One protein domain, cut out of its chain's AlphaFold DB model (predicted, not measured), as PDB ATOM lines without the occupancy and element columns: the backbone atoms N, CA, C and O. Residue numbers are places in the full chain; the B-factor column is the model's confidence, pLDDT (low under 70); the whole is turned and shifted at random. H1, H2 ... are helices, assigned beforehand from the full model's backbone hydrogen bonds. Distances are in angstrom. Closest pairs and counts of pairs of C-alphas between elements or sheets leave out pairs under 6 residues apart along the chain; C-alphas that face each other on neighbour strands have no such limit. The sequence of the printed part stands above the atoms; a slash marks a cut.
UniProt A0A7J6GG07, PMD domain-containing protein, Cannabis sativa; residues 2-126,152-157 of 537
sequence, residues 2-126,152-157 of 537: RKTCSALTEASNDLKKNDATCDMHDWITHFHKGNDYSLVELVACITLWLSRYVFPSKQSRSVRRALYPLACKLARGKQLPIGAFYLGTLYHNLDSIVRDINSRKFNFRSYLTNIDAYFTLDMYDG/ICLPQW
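This is residues 2 to 126 and 152 to 157 of the 537 residues of the protein "PMD domain-containing protein" of Cannabis sativa (UniProt A0A7J6GG07). A cluster of crossed helices has H3 as its core, with H1, H2 and H4 packed round it; the long helix H5 runs out from one end of H3 as an arm, and H6 folds back beside H5. The printed part has 131 residues with six named helices, H1 to H6 in chain order, and no named strand: all helix. It is compact, with a radius of gyration of the C-alphas of 15.8 A and spans of 48 by 35 by 33 A.

H5, residues 82 to 102, touches H3, residues 39 to 54, through 82 to 90 and 53 to 54 alone; the closest C-alphas, Val 54 and Tyr 86, are 4.6 A apart, at a steep tilt of 40 degrees. H6, residues 108 to 118, is close to H5 but not clearly touching, C-alphas 97 and 111 being closest at 7.2 A; they run opposite ways at a shallow tilt of 18 degrees. H3, the hub, touches H4, residues 65 to 75, at a steep tilt of 63 degrees, C-alphas 47 and 71 closest at 5.2 A. H2, residues 24 to 31, forms a helical hairpin with H3, C-alphas 31 and 41 closest at 5.3 A. H1, residues 2 to 18, touches H3 with residues 4 to 8 alone, C-alphas 4 and 40 closest at 5.9 A. H1 and H5 are apart. Each O i to N i+4 pair is within hydrogen-bond range in H1, H2, H3 and H5, against 5 of 7 in H4 and 4 of 7 in H6.

H5 measures 30.4 A, H1 24.8 A, H3 20.7 A, H4 15.7 A, H6 15.6 A and H2 11.2 A. H1 begins at C-alpha 2 (-24.358, 1.812, 46.273); H6 ends at C-alpha 118 (-42.777, -11.577, 26.912).

The C-alphas farthest apart, Lys 3 and Arg 104, are 49.0 A apart. Residues 127 to 151 are not printed, a gap of 20.4 A between C-alphas 126 and 152. No link between helices is long. pLDDT is under 70 at residues 20, 60, 112 to 126 and 152 to 157.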
ATOM      1  N   ARG A   2     -25.774   1.996  46.661       92.25
ATOM      2  CA  ARG A   2     -24.358   1.812  46.273       92.25
ATOM      3  C   ARG A   2     -23.868   0.361  46.392       92.25
ATOM      4  O   ARG A   2     -23.354  -0.163  45.417       92.25
ATOM      5  N   LYS A   3     -24.121  -0.313  47.526       93.94
ATOM      6  CA  LYS A   3     -23.749  -1.732  47.725       93.94
ATOM      7  C   LYS A   3     -24.351  -2.660  46.654       93.94
ATOM      8  O   LYS A   3     -23.628  -3.427  46.036       93.94
ATOM      9  N   THR A   4     -25.652  -2.540  46.382       93.44
ATOM     10  CA  THR A   4     -26.361  -3.351  45.376       93.44
ATOM     11  C   THR A   4     -25.877  -3.070  43.952       93.44
ATOM     12  O   THR A   4     -25.626  -4.003  43.199       93.44
ATOM     13  N   CYS A   5     -25.688  -1.798  43.582       93.38
ATOM     14  CA  CYS A   5     -25.151  -1.431  42.268       93.38
ATOM     15  C   CYS A   5     -23.705  -1.914  42.084       93.38
ATOM     16  O   CYS A   5     -23.348  -2.345  40.990       93.38
ATOM     17  N   SER A   6     -22.890  -1.870  43.144       94.62
ATOM     18  CA  SER A   6     -21.525  -2.406  43.132       94.62
ATOM     19  C   SER A   6     -21.532  -3.911  42.876       94.62
ATOM     20  O   SER A   6     -20.844  -4.359  41.967       94.62
ATOM     21  N   ALA A   7     -22.380  -4.666  43.585       94.62
ATOM     22  CA  ALA A   7     -22.517  -6.113  43.397       94.62
ATOM     23  C   ALA A   7     -22.953  -6.484  41.965       94.62
ATOM     24  O   ALA A   7     -22.390  -7.386  41.356       94.62
ATOM     25  N   LEU A   8     -23.906  -5.745  41.381       92.69
ATOM     26  CA  LEU A   8     -24.327  -5.950  39.985       92.69
ATOM     27  C   LEU A   8     -23.212  -5.635  38.986       92.69
ATOM     28  O   LEU A   8     -23.078  -6.300  37.960       92.69
ATOM     29  N   THR A   9     -22.412  -4.610  39.280       94.44
ATOM     30  CA  THR A   9     -21.283  -4.209  38.435       94.44
ATOM     31  C   THR A   9     -20.173  -5.250  38.471       94.44
ATOM     32  O   THR A   9     -19.632  -5.585  37.420       94.44
ATOM     33  N   GLU A  10     -19.868  -5.783  39.652       95.06
ATOM     34  CA  GLU A  10     -18.916  -6.874  39.856       95.06
ATOM     35  C   GLU A  10     -19.361  -8.141  39.120       95.06
ATOM     36  O   GLU A  10     -18.644  -8.602  38.238       95.06
ATOM     37  N   ALA A  11     -20.599  -8.594  39.338       92.38
ATOM     38  CA  ALA A  11     -21.171  -9.735  38.625       92.38
ATOM     39  C   ALA A  11     -21.137  -9.558  37.099       92.38
ATOM     40  O   ALA A  11     -20.749 -10.459  36.360       92.38
ATOM     41  N   SER A  12     -21.488  -8.366  36.602       91.50
ATOM     42  CA  SER A  12     -21.408  -8.050  35.173       91.50
ATOM     43  C   SER A  12     -19.978  -8.078  34.640       91.50
ATOM     44  O   SER A  12     -19.766  -8.481  33.498       91.50
ATOM     45  N   ASN A  13     -18.998  -7.630  35.427       92.88
ATOM     46  CA  ASN A  13     -17.589  -7.728  35.057       92.88
ATOM     47  C   ASN A  13     -17.120  -9.184  35.035       92.88
ATOM     48  O   ASN A  13     -16.417  -9.567  34.107       92.88
ATOM     49  N   ASP A  14     -17.522  -9.989  36.012       92.19
ATOM     50  CA  ASP A  14     -17.102 -11.385  36.115       92.19
ATOM     51  C   ASP A  14     -17.702 -12.248  35.008       92.19
ATOM     52  O   ASP A  14     -16.989 -13.025  34.378       92.19
ATOM     53  N   LEU A  15     -18.976 -12.036  34.678       89.56
ATOM     54  CA  LEU A  15     -19.620 -12.719  33.556       89.56
ATOM     55  C   LEU A  15     -18.989 -12.332  32.209       89.56
ATOM     56  O   LEU A  15     -18.847 -13.181  31.338       89.56
ATOM     57  N   LYS A  16     -18.525 -11.082  32.056       88.06
ATOM     58  CA  LYS A  16     -17.791 -10.636  30.857       88.06
ATOM     59  C   LYS A  16     -16.385 -11.227  30.728       88.06
ATOM     60  O   LYS A  16     -15.852 -11.237  29.625       88.06
ATOM     61  N   LYS A  17     -15.757 -11.661  31.826       88.94
ATOM     62  CA  LYS A  17     -14.432 -12.305  31.776       88.94
ATOM     63  C   LYS A  17     -14.515 -13.731  31.236       88.94
ATOM     64  O   LYS A  17     -13.562 -14.183  30.611       88.94
ATOM     65  N   ASN A  18     -15.627 -14.418  31.495       78.06
ATOM     66  CA  ASN A  18     -15.774 -15.839  31.186       78.06
ATOM     67  C   ASN A  18     -16.282 -16.102  29.766       78.06
ATOM     68  O   ASN A  18     -15.958 -17.142  29.205       78.06
ATOM     69  N   ASP A  19     -17.023 -15.167  29.168       72.50
ATOM     70  CA  ASP A  19     -17.401 -15.234  27.758       72.50
ATOM     71  C   ASP A  19     -17.804 -13.843  27.239       72.50
ATOM     72  O   ASP A  19     -18.302 -12.992  27.984       72.50
ATOM     73  N   ALA A  20     -17.628 -13.598  25.938       66.56
ATOM     74  CA  ALA A  20     -18.035 -12.345  25.298       66.56
ATOM     75  C   ALA A  20     -19.563 -12.152  25.325       66.56
ATOM     76  O   ALA A  20     -20.059 -11.028  25.187       66.56
ATOM     77  N   THR A  21     -20.321 -13.234  25.521       70.50
ATOM     78  CA  THR A  21     -21.776 -13.199  25.640       70.50
ATOM     79  C   THR A  21     -22.218 -13.776  26.974       70.50
ATOM     80  O   THR A  21     -22.486 -14.964  27.068       70.50
ATOM     81  N   CYS A  22     -22.338 -12.918  27.986       75.06
ATOM     82  CA  CYS A  22     -23.093 -13.231  29.199       75.06
ATOM     83  C   CYS A  22     -24.509 -13.664  28.788       75.06
ATOM     84  O   CYS A  22     -25.278 -12.821  28.314       75.06
ATOM     85  N   ASP A  23     -24.841 -14.949  28.920       83.88
ATOM     86  CA  ASP A  23     -26.200 -15.413  28.670       83.88
ATOM     87  C   ASP A  23     -27.106 -15.006  29.842       83.88
ATOM     88  O   ASP A  23     -26.673 -14.775  30.976       83.88
ATOM     89  N   MET A  24     -28.401 -14.907  29.567       84.00
ATOM     90  CA  MET A  24     -29.436 -14.689  30.570       84.00
ATOM     91  C   MET A  24     -29.403 -15.779  31.645       84.00
ATOM     92  O   MET A  24     -29.613 -15.488  32.822       84.00
ATOM     93  N   HIS A  25     -29.127 -17.021  31.242       86.50
ATOM     94  CA  HIS A  25     -29.018 -18.138  32.169       86.50
ATOM     95  C   HIS A  25     -27.863 -17.940  33.156       86.50
ATOM     96  O   HIS A  25     -28.065 -18.100  34.360       86.50
ATOM     97  N   ASP A  26     -26.696 -17.498  32.680       90.69
ATOM     98  CA  ASP A  26     -25.541 -17.224  33.540       90.69
ATOM     99  C   ASP A  26     -25.823 -16.068  34.498       90.69
ATOM    100  O   ASP A  26     -25.444 -16.121  35.668       90.69
ATOM    101  N   TRP A  27     -26.540 -15.040  34.026       91.56
ATOM    102  CA  TRP A  27     -26.960 -13.919  34.862       91.56
ATOM    103  C   TRP A  27     -27.851 -14.381  36.017       91.56
ATOM    104  O   TRP A  27     -27.558 -14.079  37.170       91.56
ATOM    105  N   ILE A  28     -28.912 -15.141  35.731       89.88
ATOM    106  CA  ILE A  28     -29.829 -15.643  36.765       89.88
ATOM    107  C   ILE A  28     -29.084 -16.583  37.719       89.88
ATOM    108  O   ILE A  28     -29.137 -16.393  38.932       89.88
ATOM    109  N   THR A  29     -28.317 -17.533  37.182       92.12
ATOM    110  CA  THR A  29     -27.559 -18.514  37.975       92.12
ATOM    111  C   THR A  29     -26.513 -17.847  38.873       92.12
ATOM    112  O   THR A  29     -26.257 -18.308  39.984       92.12
ATOM    113  N   HIS A  30     -25.921 -16.726  38.444       92.62
ATOM    114  CA  HIS A  30     -24.950 -15.993  39.254       92.62
ATOM    115  C   HIS A  30     -25.561 -15.427  40.544       92.62
ATOM    116  O   HIS A  30     -24.897 -15.439  41.585       92.62
ATOM    117  N   PHE A  31     -26.795 -14.921  40.476       92.56
ATOM    118  CA  PHE A  31     -27.483 -14.316  41.619       92.56
ATOM    119  C   PHE A  31     -28.321 -15.313  42.420       92.56
ATOM    120  O   PHE A  31     -28.514 -15.108  43.617       92.56
ATOM    121  N   HIS A  32     -28.750 -16.410  41.798       90.06
ATOM    122  CA  HIS A  32     -29.533 -17.464  42.433       90.06
ATOM    123  C   HIS A  32     -28.628 -18.472  43.167       90.06
ATOM    124  O   HIS A  32     -28.446 -19.612  42.744       90.06
ATOM    125  N   LYS A  33     -27.995 -18.026  44.260       85.56
ATOM    126  CA  LYS A  33     -27.045 -18.827  45.064       85.56
ATOM    127  C   LYS A  33     -27.603 -19.270  46.424       85.56
ATOM    128  O   LYS A  33     -26.845 -19.433  47.377       85.56
ATOM    129  N   GLY A  34     -28.915 -19.467  46.533       84.25
ATOM    130  CA  GLY A  34     -29.556 -19.957  47.753       84.25
ATOM    131  C   GLY A  34     -31.078 -19.842  47.709       84.25
ATOM    132  O   GLY A  34     -31.633 -19.332  46.744       84.25
ATOM    133  N   ASN A  35     -31.739 -20.296  48.775       77.38
ATOM    134  CA  ASN A  35     -33.201 -20.229  48.910       77.38
ATOM    135  C   ASN A  35     -33.712 -18.863  49.404       77.38
ATOM    136  O   ASN A  35     -34.921 -18.667  49.523       77.38
ATOM    137  N   ASP A  36     -32.812 -17.932  49.721       80.44
ATOM    138  CA  ASP A  36     -33.179 -16.634  50.272       80.44
ATOM    139  C   ASP A  36     -33.328 -15.601  49.156       80.44
ATOM    140  O   ASP A  36     -32.346 -15.205  48.527       80.44
ATOM    141  N   TYR A  37     -34.556 -15.109  48.980       84.88
ATOM    142  CA  TYR A  37     -34.888 -14.010  48.074       84.88
ATOM    143  C   TYR A  37     -34.207 -12.714  48.521       84.88
ATOM    144  O   TYR A  37     -34.757 -11.901  49.271       84.88
ATOM    145  N   SER A  38     -32.973 -12.514  48.070       92.62
ATOM    146  CA  SER A  38     -32.203 -11.327  48.422       92.62
ATOM    147  C   SER A  38     -32.652 -10.122  47.591       92.62
ATOM    148  O   SER A  38     -33.007 -10.229  46.416       92.62
ATOM    149  N   LEU A  39     -32.555  -8.918  48.162       93.12
ATOM    150  CA  LEU A  39     -32.793  -7.683  47.402       93.12
ATOM    151  C   LEU A  39     -31.875  -7.586  46.167       93.12
ATOM    152  O   LEU A  39     -32.248  -6.982  45.166       93.12
ATOM    153  N   VAL A  40     -30.669  -8.161  46.233       94.56
ATOM    154  CA  VAL A  40     -29.714  -8.168  45.115       94.56
ATOM    155  C   VAL A  40     -30.238  -9.023  43.962       94.56
ATOM    156  O   VAL A  40     -30.198  -8.569  42.823       94.56
ATOM    157  N   GLU A  41     -30.779 -10.202  44.262       94.06
ATOM    158  CA  GLU A  41     -31.398 -11.097  43.282       94.06
ATOM    159  C   GLU A  41     -32.614 -10.444  42.616       94.06
ATOM    160  O   GLU A  41     -32.689 -10.391  41.389       94.06
ATOM    161  N   LEU A  42     -33.507  -9.826  43.400       94.62
ATOM    162  CA  LEU A  42     -34.648  -9.089  42.849       94.62
ATOM    163  C   LEU A  42     -34.192  -7.970  41.900       94.62
ATOM    164  O   LEU A  42     -34.725  -7.826  40.798       94.62
ATOM    165  N   VAL A  43     -33.184  -7.182  42.294       96.06
ATOM    166  CA  VAL A  43     -32.646  -6.124  41.428       96.06
ATOM    167  C   VAL A  43     -31.989  -6.718  40.179       96.06
ATOM    168  O   VAL A  43     -32.146  -6.150  39.098       96.06
ATOM    169  N   ALA A  44     -31.292  -7.849  40.283       95.06
ATOM    170  CA  ALA A  44     -30.706  -8.530  39.133       95.06
ATOM    171  C   ALA A  44     -31.781  -8.991  38.137       95.06
ATOM    172  O   ALA A  44     -31.639  -8.727  36.938       95.06
ATOM    173  N   CYS A  45     -32.875  -9.583  38.623       94.56
ATOM    174  CA  CYS A  45     -34.025  -9.991  37.814       94.56
ATOM    175  C   CYS A  45     -34.712  -8.792  37.148       94.56
ATOM    176  O   CYS A  45     -34.949  -8.803  35.940       94.56
ATOM    177  N   ILE A  46     -34.964  -7.713  37.896       95.81
ATOM    178  CA  ILE A  46     -35.560  -6.490  37.340       95.81
ATOM    179  C   ILE A  46     -34.636  -5.861  36.295       95.81
ATOM    180  O   ILE A  46     -35.104  -5.413  35.252       95.81
ATOM    181  N   THR A  47     -33.324  -5.830  36.533       95.94
ATOM    182  CA  THR A  47     -32.375  -5.266  35.565       95.94
ATOM    183  C   THR A  47     -32.381  -6.064  34.262       95.94
ATOM    184  O   THR A  47     -32.395  -5.481  33.177       95.94
ATOM    185  N   LEU A  48     -32.400  -7.391  34.364       94.12
ATOM    186  CA  LEU A  48     -32.497  -8.287  33.219       94.12
ATOM    187  C   LEU A  48     -33.800  -8.049  32.436       94.12
ATOM    188  O   LEU A  48     -33.759  -7.892  31.215       94.12
ATOM    189  N   TRP A  49     -34.931  -7.934  33.138       94.62
ATOM    190  CA  TRP A  49     -36.229  -7.602  32.546       94.62
ATOM    191  C   TRP A  49     -36.203  -6.244  31.827       94.62
ATOM    192  O   TRP A  49     -36.542  -6.154  30.644       94.62
ATOM    193  N   LEU A  50     -35.708  -5.194  32.488       95.06
ATOM    194  CA  LEU A  50     -35.571  -3.863  31.892       95.06
ATOM    195  C   LEU A  50     -34.695  -3.892  30.636       95.06
ATOM    196  O   LEU A  50     -35.040  -3.273  29.634       95.06
ATOM    197  N   SER A  51     -33.576  -4.620  30.673       93.88
ATOM    198  CA  SER A  51     -32.630  -4.688  29.557       93.88
ATOM    199  C   SER A  51     -33.189  -5.421  28.341       93.88
ATOM    200  O   SER A  51     -32.748  -5.149  27.226       93.88
ATOM    201  N   ARG A  52     -34.128  -6.353  28.540       90.69
ATOM    202  CA  ARG A  52     -34.673  -7.180  27.460       90.69
ATOM    203  C   ARG A  52     -35.963  -6.624  26.873       90.69
ATOM    204  O   ARG A  52     -36.121  -6.656  25.658       90.69
ATOM    205  N   TYR A  53     -36.857  -6.107  27.713       90.50
ATOM    206  CA  TYR A  53     -38.222  -5.781  27.285       90.50
ATOM    207  C   TYR A  53     -38.538  -4.297  27.263       90.50
ATOM    208  O   TYR A  53     -39.412  -3.875  26.516       90.50
ATOM    209  N   VAL A  54     -37.864  -3.506  28.096       94.50
ATOM    210  CA  VAL A  54     -38.177  -2.078  28.234       94.50
ATOM    211  C   VAL A  54     -37.177  -1.225  27.468       94.50
ATOM    212  O   VAL A  54     -37.557  -0.283  26.786       94.50
ATOM    213  N   PHE A  55     -35.893  -1.568  27.555       94.38
ATOM    214  CA  PHE A  55     -34.806  -0.850  26.897       94.38
ATOM    215  C   PHE A  55     -33.914  -1.815  26.112       94.38
ATOM    216  O   PHE A  55     -32.706  -1.888  26.389       94.38
ATOM    217  N   PRO A  56     -34.480  -2.560  25.141       91.69
ATOM    218  CA  PRO A  56     -33.710  -3.507  24.356       91.69
ATOM    219  C   PRO A  56     -32.532  -2.806  23.681       91.69
ATOM    220  O   PRO A  56     -32.630  -1.696  23.148       91.69
ATOM    221  N   SER A  57     -31.375  -3.455  23.737       88.69
ATOM    222  CA  SER A  57     -30.197  -3.051  22.981       88.69
ATOM    223  C   SER A  57     -30.096  -3.906  21.720       88.69
ATOM    224  O   SER A  57     -30.494  -5.070  21.713       88.69
ATOM    225  N   LYS A  58     -29.503  -3.361  20.652       81.12
ATOM    226  CA  LYS A  58     -29.167  -4.156  19.457       81.12
ATOM    227  C   LYS A  58     -28.177  -5.289  19.777       81.12
ATOM    228  O   LYS A  58     -28.122  -6.279  19.062       81.12
ATOM    229  N   GLN A  59     -27.413  -5.145  20.857       73.62
ATOM    230  CA  GLN A  59     -26.471  -6.130  21.388       73.62
ATOM    231  C   GLN A  59     -27.163  -6.890  22.531       73.62
ATOM    232  O   GLN A  59     -26.775  -6.807  23.696       73.62
ATOM    233  N   SER A  60     -28.262  -7.566  22.191       63.34
ATOM    234  CA  SER A  60     -29.343  -7.985  23.100       63.34
ATOM    235  C   SER A  60     -28.976  -8.986  24.202       63.34
ATOM    236  O   SER A  60     -29.846  -9.385  24.971       63.34
ATOM    237  N   ARG A  61     -27.711  -9.408  24.297       79.00
ATOM    238  CA  ARG A  61     -27.288 -10.441  25.249       79.00
ATOM    239  C   ARG A  61     -26.808  -9.878  26.583       79.00
ATOM    240  O   ARG A  61     -27.051 -10.492  27.608       79.00
ATOM    241  N   SER A  62     -26.184  -8.700  26.607       86.44
ATOM    242  CA  SER A  62     -25.612  -8.167  27.851       86.44
ATOM    243  C   SER A  62     -26.550  -7.208  28.581       86.44
ATOM    244  O   SER A  62     -27.103  -6.288  27.974       86.44
ATOM    245  N   VAL A  63     -26.623  -7.347  29.905       90.75
ATOM    246  CA  VAL A  63     -27.342  -6.419  30.785       90.75
ATOM    247  C   VAL A  63     -26.628  -5.062  30.848       90.75
ATOM    248  O   VAL A  63     -25.434  -4.977  31.150       90.75
ATOM    249  N   ARG A  64     -27.360  -3.973  30.583       91.75
ATOM    250  CA  ARG A  64     -26.828  -2.598  30.599       91.75
ATOM    251  C   ARG A  64     -26.661  -2.056  32.023       91.75
ATOM    252  O   ARG A  64     -27.630  -1.985  32.777       91.75
ATOM    253  N   ARG A  65     -25.463  -1.555  32.357       93.69
ATOM    254  CA  ARG A  65     -25.167  -0.934  33.670       93.69
ATOM    255  C   ARG A  65     -26.011   0.300  33.969       93.69
ATOM    256  O   ARG A  65     -26.393   0.514  35.115       93.69
ATOM    257  N   ALA A  66     -26.359   1.063  32.933       95.06
ATOM    258  CA  ALA A  66     -27.224   2.237  33.045       95.06
ATOM    259  C   ALA A  66     -28.606   1.915  33.649       95.06
ATOM    260  O   ALA A  66     -29.270   2.800  34.179       95.06
ATOM    261  N   LEU A  67     -29.038   0.648  33.617       95.75
ATOM    262  CA  LEU A  67     -30.323   0.217  34.164       95.75
ATOM    263  C   LEU A  67     -30.255  -0.162  35.652       95.75
ATOM    264  O   LEU A  67     -31.304  -0.297  36.279       95.75
ATOM    265  N   TYR A  68     -29.065  -0.290  36.255       95.94
ATOM    266  CA  TYR A  68     -28.934  -0.681  37.669       95.94
ATOM    267  C   TYR A  68     -29.603   0.308  38.629       95.94
ATOM    268  O   TYR A  68     -30.310  -0.142  39.538       95.94
ATOM    269  N   PRO A  69     -29.443   1.639  38.464       96.94
ATOM    270  CA  PRO A  69     -30.118   2.595  39.333       96.94
ATOM    271  C   PRO A  69     -31.640   2.493  39.219       96.94
ATOM    272  O   PRO A  69     -32.343   2.577  40.227       96.94
ATOM    273  N   LEU A  70     -32.141   2.269  38.000       96.81
ATOM    274  CA  LEU A  70     -33.564   2.132  37.716       96.81
ATOM    275  C   LEU A  70     -34.141   0.869  38.368       96.81
ATOM    276  O   LEU A  70     -35.125   0.951  39.104       96.81
ATOM    277  N   ALA A  71     -33.473  -0.272  38.197       96.94
ATOM    278  CA  ALA A  71     -33.849  -1.529  38.834       96.94
ATOM    279  C   ALA A  71     -33.823  -1.436  40.367       96.94
ATOM    280  O   ALA A  71     -34.737  -1.916  41.033       96.94
ATOM    281  N   CYS A  72     -32.828  -0.748  40.940       96.69
ATOM    282  CA  CYS A  72     -32.767  -0.495  42.381       96.69
ATOM    283  C   CYS A  72     -33.943   0.350  42.887       96.69
ATOM    284  O   CYS A  72     -34.407   0.132  44.005       96.69
ATOM    285  N   LYS A  73     -34.400   1.343  42.111       96.81
ATOM    286  CA  LYS A  73     -35.576   2.156  42.461       96.81
ATOM    287  C   LYS A  73     -36.841   1.285  42.446       96.81
ATOM    288  O   LYS A  73     -37.586   1.314  43.422       96.81
ATOM    289  N   LEU A  74     -37.022   0.464  41.412       96.69
ATOM    290  CA  LEU A  74     -38.174  -0.437  41.278       96.69
ATOM    291  C   LEU A  74     -38.234  -1.513  42.361       96.69
ATOM    292  O   LEU A  74     -39.282  -1.700  42.964       96.69
ATOM    293  N   ALA A  75     -37.111  -2.166  42.671       96.00
ATOM    294  CA  ALA A  75     -37.050  -3.199  43.711       96.00
ATOM    295  C   ALA A  75     -37.415  -2.674  45.109       96.00
ATOM    296  O   ALA A  75     -37.751  -3.442  46.001       96.00
ATOM    297  N   ARG A  76     -37.330  -1.356  45.315       95.69
ATOM    298  CA  ARG A  76     -37.742  -0.677  46.550       95.69
ATOM    299  C   ARG A  76     -39.202  -0.222  46.527       95.69
ATOM    300  O   ARG A  76     -39.612   0.500  47.427       95.69
ATOM    301  N   GLY A  77     -39.952  -0.569  45.483       95.69
ATOM    302  CA  GLY A  77     -41.339  -0.155  45.299       95.69
ATOM    303  C   GLY A  77     -41.510   1.279  44.797       95.69
ATOM    304  O   GLY A  77     -42.614   1.809  44.876       95.69
ATOM    305  N   LYS A  78     -40.459   1.946  44.278       97.00
ATOM    306  CA  LYS A  78     -40.672   3.258  43.644       97.00
ATOM    307  C   LYS A  78     -41.485   3.070  42.370       97.00
ATOM    308  O   LYS A  78     -41.038   2.403  41.438       97.00
ATOM    309  N   GLN A  79     -42.643   3.714  42.330       94.69
ATOM    310  CA  GLN A  79     -43.487   3.760  41.148       94.69
ATOM    311  C   GLN A  79     -42.808   4.613  40.077       94.69
ATOM    312  O   GLN A  79     -42.427   5.758  40.315       94.69
ATOM    313  N   LEU A  80     -42.622   4.026  38.901       94.00
ATOM    314  CA  LEU A  80     -42.074   4.688  37.727       94.00
ATOM    315  C   LEU A  80     -42.972   4.333  36.538       94.00
ATOM    316  O   LEU A  80     -43.439   3.193  36.467       94.00
ATOM    317  N   PRO A  81     -43.211   5.259  35.593       93.56
ATOM    318  CA  PRO A  81     -44.131   5.051  34.474       93.56
ATOM    319  C   PRO A  81     -43.525   4.154  33.374       93.56
ATOM    320  O   PRO A  81     -43.451   4.521  32.206       93.56
ATOM    321  N   ILE A  82     -43.067   2.956  33.739       95.12
ATOM    322  CA  ILE A  82     -42.359   2.023  32.848       95.12
ATOM    323  C   ILE A  82     -43.310   1.337  31.865       95.12
ATOM    324  O   ILE A  82     -42.890   0.936  30.781       95.12
ATOM    325  N   GLY A  83     -44.601   1.268  32.200       92.56
ATOM    326  CA  GLY A  83     -45.621   0.678  31.332       92.56
ATOM    327  C   GLY A  83     -45.657   1.317  29.943       92.56
ATOM    328  O   GLY A  83     -45.695   0.600  28.947       92.56
ATOM    329  N   ALA A  84     -45.544   2.647  29.856       93.31
ATOM    330  CA  ALA A  84     -45.517   3.349  28.573       93.31
ATOM    331  C   ALA A  84     -44.278   2.985  27.733       93.31
ATOM    332  O   ALA A  84     -44.396   2.745  26.532       93.31
ATOM    333  N   PHE A  85     -43.102   2.872  28.362       93.44
ATOM    334  CA  PHE A  85     -41.862   2.470  27.683       93.44
ATOM    335  C   PHE A  85     -41.916   1.025  27.183       93.44
ATOM    336  O   PHE A  85     -41.496   0.731  26.063       93.44
ATOM    337  N   TYR A  86     -42.466   0.128  28.000       93.31
ATOM    338  CA  TYR A  86     -42.673  -1.264  27.624       93.31
ATOM    339  C   TYR A  86     -43.651  -1.389  26.448       93.31
ATOM    340  O   TYR A  86     -43.331  -2.050  25.463       93.31
ATOM    341  N   LEU A  87     -44.801  -0.708  26.501       92.38
ATOM    342  CA  LEU A  87     -45.779  -0.714  25.407       92.38
ATOM    343  C   LEU A  87     -45.202  -0.128  24.118       92.38
ATOM    344  O   LEU A  87     -45.377  -0.715  23.055       92.38
ATOM    345  N   GLY A  88     -44.466   0.984  24.203       94.50
ATOM    346  CA  GLY A  88     -43.784   1.565  23.045       94.50
ATOM    347  C   GLY A  88     -42.795   0.588  22.408       94.50
ATOM    348  O   GLY A  88     -42.788   0.414  21.190       94.50
ATOM    349  N   THR A  89     -42.014  -0.118  23.231       92.19
ATOM    350  CA  THR A  89     -41.081  -1.152  22.763       92.19
ATOM    351  C   THR A  89     -41.806  -2.345  22.139       92.19
ATOM    352  O   THR A  89     -41.395  -2.842  21.089       92.19
ATOM    353  N   LEU A  90     -42.905  -2.792  22.748       91.00
ATOM    354  CA  LEU A  90     -43.724  -3.887  22.237       91.00
ATOM    355  C   LEU A  90     -44.307  -3.545  20.861       91.00
ATOM    356  O   LEU A  90     -44.135  -4.321  19.924       91.00
ATOM    357  N   TYR A  91     -44.937  -2.375  20.717       93.69
ATOM    358  CA  TYR A  91     -45.487  -1.932  19.436       93.69
ATOM    359  C   TYR A  91     -44.398  -1.762  18.377       93.69
ATOM    360  O   TYR A  91     -44.554  -2.257  17.266       93.69
ATOM    361  N   HIS A  92     -43.244  -1.196  18.739       92.06
ATOM    362  CA  HIS A  92     -42.104  -1.091  17.827       92.06
ATOM    363  C   HIS A  92     -41.622  -2.459  17.305       92.06
ATOM    364  O   HIS A  92     -41.273  -2.611  16.126       92.06
ATOM    365  N   ASN A  93     -41.608  -3.474  18.172       89.19
ATOM    366  CA  ASN A  93     -41.230  -4.833  17.794       89.19
ATOM    367  C   ASN A  93     -42.287  -5.486  16.893       89.19
ATOM    368  O   ASN A  93     -41.923  -6.135  15.911       89.19
ATOM    369  N   LEU A  94     -43.576  -5.276  17.177       89.56
ATOM    370  CA  LEU A  94     -44.677  -5.735  16.324       89.56
ATOM    371  C   LEU A  94     -44.634  -5.081  14.936       89.56
ATOM    372  O   LEU A  94     -44.737  -5.785  13.933       89.56
ATOM    373  N   ASP A  95     -44.379  -3.777  14.855       92.88
ATOM    374  CA  ASP A  95     -44.225  -3.070  13.579       92.88
ATOM    375  C   ASP A  95     -43.031  -3.600  12.778       92.88
ATOM    376  O   ASP A  95     -43.109  -3.784  11.560       92.88
ATOM    377  N   SER A  96     -41.925  -3.907  13.461       89.00
ATOM    378  CA  SER A  96     -40.746  -4.511  12.832       89.00
ATOM    379  C   SER A  96     -41.052  -5.903  12.273       89.00
ATOM    380  O   SER A  96     -40.655  -6.201  11.148       89.00
ATOM    381  N   ILE A  97     -41.825  -6.718  13.001       88.69
ATOM    382  CA  ILE A  97     -42.310  -8.023  12.528       88.69
ATOM    383  C   ILE A  97     -43.153  -7.858  11.265       88.69
ATOM    384  O   ILE A  97     -42.902  -8.533  10.267       88.69
ATOM    385  N   VAL A  98     -44.129  -6.948  11.285       90.94
ATOM    386  CA  VAL A  98     -45.015  -6.696  10.138       90.94
ATOM    387  C   VAL A  98     -44.207  -6.242   8.921       90.94
ATOM    388  O   VAL A  98     -44.395  -6.762   7.819       90.94
ATOM    389  N   ARG A  99     -43.250  -5.326   9.113       92.38
ATOM    390  CA  ARG A  99     -42.355  -4.860   8.047       92.38
ATOM    391  C   ARG A  99     -41.516  -5.999   7.466       92.38
ATOM    392  O   ARG A  99     -41.390  -6.102   6.245       92.38
ATOM    393  N   ASP A 100     -40.984  -6.877   8.308       89.69
ATOM    394  CA  ASP A 100     -40.144  -7.986   7.862       89.69
ATOM    395  C   ASP A 100     -40.936  -9.071   7.130       89.69
ATOM    396  O   ASP A 100     -40.463  -9.571   6.103       89.69
ATOM    397  N   ILE A 101     -42.156  -9.376   7.589       90.25
ATOM    398  CA  ILE A 101     -43.115 -10.238   6.881       90.25
ATOM    399  C   ILE A 101     -43.374  -9.680   5.478       90.25
ATOM    400  O   ILE A 101     -43.229 -10.404   4.489       90.25
ATOM    401  N   ASN A 102     -43.662  -8.381   5.375       92.38
ATOM    402  CA  ASN A 102     -43.926  -7.723   4.095       92.38
ATOM    403  C   ASN A 102     -42.691  -7.697   3.177       92.38
ATOM    404  O   ASN A 102     -42.820  -7.799   1.958       92.38
ATOM    405  N   SER A 103     -41.484  -7.632   3.746       93.75
ATOM    406  CA  SER A 103     -40.227  -7.639   2.986       93.75
ATOM    407  C   SER A 103     -39.794  -9.023   2.470       93.75
ATOM    408  O   SER A 103     -38.787  -9.119   1.770       93.75
ATOM    409  N   ARG A 104     -40.510 -10.103   2.830       88.38
ATOM    410  CA  ARG A 104     -40.129 -11.515   2.599       88.38
ATOM    411  C   ARG A 104     -38.768 -11.927   3.188       88.38
ATOM    412  O   ARG A 104     -38.303 -13.029   2.911       88.38
ATOM    413  N   LYS A 105     -38.140 -11.098   4.028       82.88
ATOM    414  CA  LYS A 105     -36.904 -11.427   4.769       82.88
ATOM    415  C   LYS A 105     -37.186 -12.044   6.141       82.88
ATOM    416  O   LYS A 105     -36.323 -12.067   7.013       82.88
ATOM    417  N   PHE A 106     -38.406 -12.529   6.342       78.06
ATOM    418  CA  PHE A 106     -38.888 -12.949   7.643       78.06
ATOM    419  C   PHE A 106     -38.159 -14.194   8.165       78.06
ATOM    420  O   PHE A 106     -38.356 -15.304   7.669       78.06
ATOM    421  N   ASN A 107     -37.349 -14.014   9.209       79.88
ATOM    422  CA  ASN A 107     -36.766 -15.105   9.981       79.88
ATOM    423  C   ASN A 107     -37.523 -15.262  11.308       79.88
ATOM    424  O   ASN A 107     -37.193 -14.624  12.308       79.88
ATOM    425  N   PHE A 108     -38.520 -16.151  11.315       77.38
ATOM    426  CA  PHE A 108     -39.395 -16.425  12.462       77.38
ATOM    427  C   PHE A 108     -38.630 -16.693  13.772       77.38
ATOM    428  O   PHE A 108     -39.052 -16.261  14.842       77.38
ATOM    429  N   ARG A 109     -37.453 -17.332  13.696       72.69
ATOM    430  CA  ARG A 109     -36.650 -17.710  14.871       72.69
ATOM    431  C   ARG A 109     -36.074 -16.505  15.624       72.69
ATOM    432  O   ARG A 109     -35.965 -16.538  16.848       72.69
ATOM    433  N   SER A 110     -35.735 -15.432  14.908       70.94
ATOM    434  CA  SER A 110     -35.222 -14.194  15.523       70.94
ATOM    435  C   SER A 110     -36.328 -13.406  16.229       70.94
ATOM    436  O   SER A 110     -36.060 -12.640  17.147       70.94
ATOM    437  N   TYR A 111     -37.580 -13.615  15.819       72.94
ATOM    438  CA  TYR A 111     -38.736 -12.940  16.393       72.94
ATOM    439  C   TYR A 111     -39.310 -13.685  17.585       72.94
ATOM    440  O   TYR A 111     -39.558 -13.055  18.605       72.94
ATOM    441  N   LEU A 112     -39.429 -15.013  17.514       68.38
ATOM    442  CA  LEU A 112     -39.861 -15.810  18.663       68.38
ATOM    443  C   LEU A 112     -38.932 -15.655  19.867       68.38
ATOM    444  O   LEU A 112     -39.405 -15.509  20.978       68.38
ATOM    445  N   THR A 113     -37.618 -15.568  19.672       66.38
ATOM    446  CA  THR A 113     -36.685 -15.341  20.797       66.38
ATOM    447  C   THR A 113     -36.860 -13.980  21.479       66.38
ATOM    448  O   THR A 113     -36.541 -13.839  22.666       66.38
ATOM    449  N   ASN A 114     -37.390 -12.995  20.750       62.75
ATOM    450  CA  ASN A 114     -37.829 -11.738  21.329       62.75
ATOM    451  C   ASN A 114     -39.204 -11.912  21.991       62.75
ATOM    452  O   ASN A 114     -39.314 -11.547  23.150       62.75
ATOM    453  N   ILE A 115     -40.192 -12.516  21.313       64.69
ATOM    454  CA  ILE A 115     -41.604 -12.632  21.741       64.69
ATOM    455  C   ILE A 115     -41.843 -13.643  22.884       64.69
ATOM    456  O   ILE A 115     -42.551 -13.310  23.826       64.69
ATOM    457  N   ASP A 116     -41.273 -14.852  22.844       51.50
ATOM    458  CA  ASP A 116     -41.484 -15.929  23.839       51.50
ATOM    459  C   ASP A 116     -41.143 -15.471  25.260       51.50
ATOM    460  O   ASP A 116     -41.763 -15.866  26.246       51.50
ATOM    461  N   ALA A 117     -40.195 -14.549  25.345       51.38
ATOM    462  CA  ALA A 117     -39.707 -13.979  26.576       51.38
ATOM    463  C   ALA A 117     -40.746 -12.994  27.204       51.38
ATOM    464  O   ALA A 117     -40.781 -12.812  28.419       51.38
ATOM    465  N   TYR A 118     -41.683 -12.440  26.417       50.97
ATOM    466  CA  TYR A 118     -42.777 -11.577  26.912       50.97
ATOM    467  C   TYR A 118     -43.891 -12.345  27.638       50.97
ATOM    468  O   TYR A 118     -44.693 -11.730  28.340       50.97
ATOM    469  N   PHE A 119     -43.952 -13.669  27.471       46.88
ATOM    470  CA  PHE A 119     -45.024 -14.507  28.013       46.88
ATOM    471  C   PHE A 119     -44.572 -15.438  29.141       46.88
ATOM    472  O   PHE A 119     -45.412 -15.978  29.851       46.88
ATOM    473  N   THR A 120     -43.262 -15.582  29.352       43.31
ATOM    474  CA  THR A 120     -42.685 -16.417  30.414       43.31
ATOM    475  C   THR A 120     -41.900 -15.565  31.411       43.31
ATOM    476  O   THR A 120     -40.677 -15.592  31.482       43.31
ATOM    477  N   LEU A 121     -42.632 -14.818  32.237       40.94
ATOM    478  CA  LEU A 121     -42.200 -14.541  33.612       40.94
ATOM    479  C   LEU A 121     -42.851 -15.548  34.575       40.94
ATOM    480  O   LEU A 121     -43.228 -15.200  35.687       40.94
ATOM    481  N   ASP A 122     -42.959 -16.806  34.151       37.56
ATOM    482  CA  ASP A 122     -43.041 -17.932  35.077       37.56
ATOM    483  C   ASP A 122     -41.611 -18.246  35.520       37.56
ATOM    484  O   ASP A 122     -40.928 -19.108  34.966       37.56
ATOM    485  N   MET A 123     -41.108 -17.489  36.492       33.50
ATOM    486  CA  MET A 123     -39.914 -17.918  37.214       33.50
ATOM    487  C   MET A 123     -40.339 -19.004  38.221       33.50
ATOM    488  O   MET A 123     -40.827 -18.651  39.287       33.50
ATOM    489  N   TYR A 124     -40.230 -20.274  37.787       39.50
ATOM    490  CA  TYR A 124     -40.008 -21.576  38.478       39.50
ATOM    491  C   TYR A 124     -40.138 -21.664  40.023       39.50
ATOM    492  O   TYR A 124     -39.830 -20.719  40.729       39.50
ATOM    493  N   ASP A 125     -40.435 -22.787  40.694       33.03
ATOM    494  CA  ASP A 125     -40.904 -24.151  40.390       33.03
ATOM    495  C   ASP A 125     -41.835 -24.524  41.570       33.03
ATOM    496  O   ASP A 125     -41.503 -24.274  42.730       33.03
ATOM    497  N   GLY A 126     -43.039 -25.027  41.281       33.91
ATOM    498  CA  GLY A 126     -44.149 -25.164  42.244       33.91
ATOM    499  C   GLY A 126     -45.498 -24.643  41.725       33.91
ATOM    500  O   GLY A 126     -46.551 -25.049  42.208       33.91
ATOM    501  N   ILE A 152     -51.005 -11.547  27.893       36.22
ATOM    502  CA  ILE A 152     -49.855 -11.033  28.655       36.22
ATOM    503  C   ILE A 152     -49.945 -11.523  30.106       36.22
ATOM    504  O   ILE A 152     -50.847 -11.115  30.833       36.22
ATOM    505  N   CYS A 153     -48.990 -12.346  30.540       36.81
ATOM    506  CA  CYS A 153     -48.839 -12.735  31.942       36.81
ATOM    507  C   CYS A 153     -47.821 -11.807  32.617       36.81
ATOM    508  O   CYS A 153     -46.619 -11.905  32.371       36.81
ATOM    509  N   LEU A 154     -48.299 -10.883  33.454       38.09
ATOM    510  CA  LEU A 154     -47.442 -10.097  34.342       38.09
ATOM    511  C   LEU A 154     -47.352 -10.799  35.707       38.09
ATOM    512  O   LEU A 154     -48.369 -11.309  36.180       38.09
ATOM    513  N   PRO A 155     -46.184 -10.802  36.374       40.31
ATOM    514  CA  PRO A 155     -46.083 -11.283  37.744       40.31
ATOM    515  C   PRO A 155     -47.087 -10.568  38.653       40.31
ATOM    516  O   PRO A 155     -47.241  -9.349  38.566       40.31
ATOM    517  N   GLN A 156     -47.720 -11.297  39.574       37.59
ATOM    518  CA  GLN A 156     -48.733 -10.738  40.475       37.59
ATOM    519  C   GLN A 156     -48.207  -9.549  41.299       37.59
ATOM    520  O   GLN A 156     -48.928  -8.582  41.506       37.59
ATOM    521  N   TRP A 157     -46.924  -9.536  41.674       48.09
ATOM    522  CA  TRP A 157     -46.307  -8.401  42.378       48.09
ATOM    523  C   TRP A 157     -46.198  -7.123  41.528       48.09
ATOM    524  O   TRP A 157     -46.142  -6.025  42.074       48.09
TER     525      TRP A 157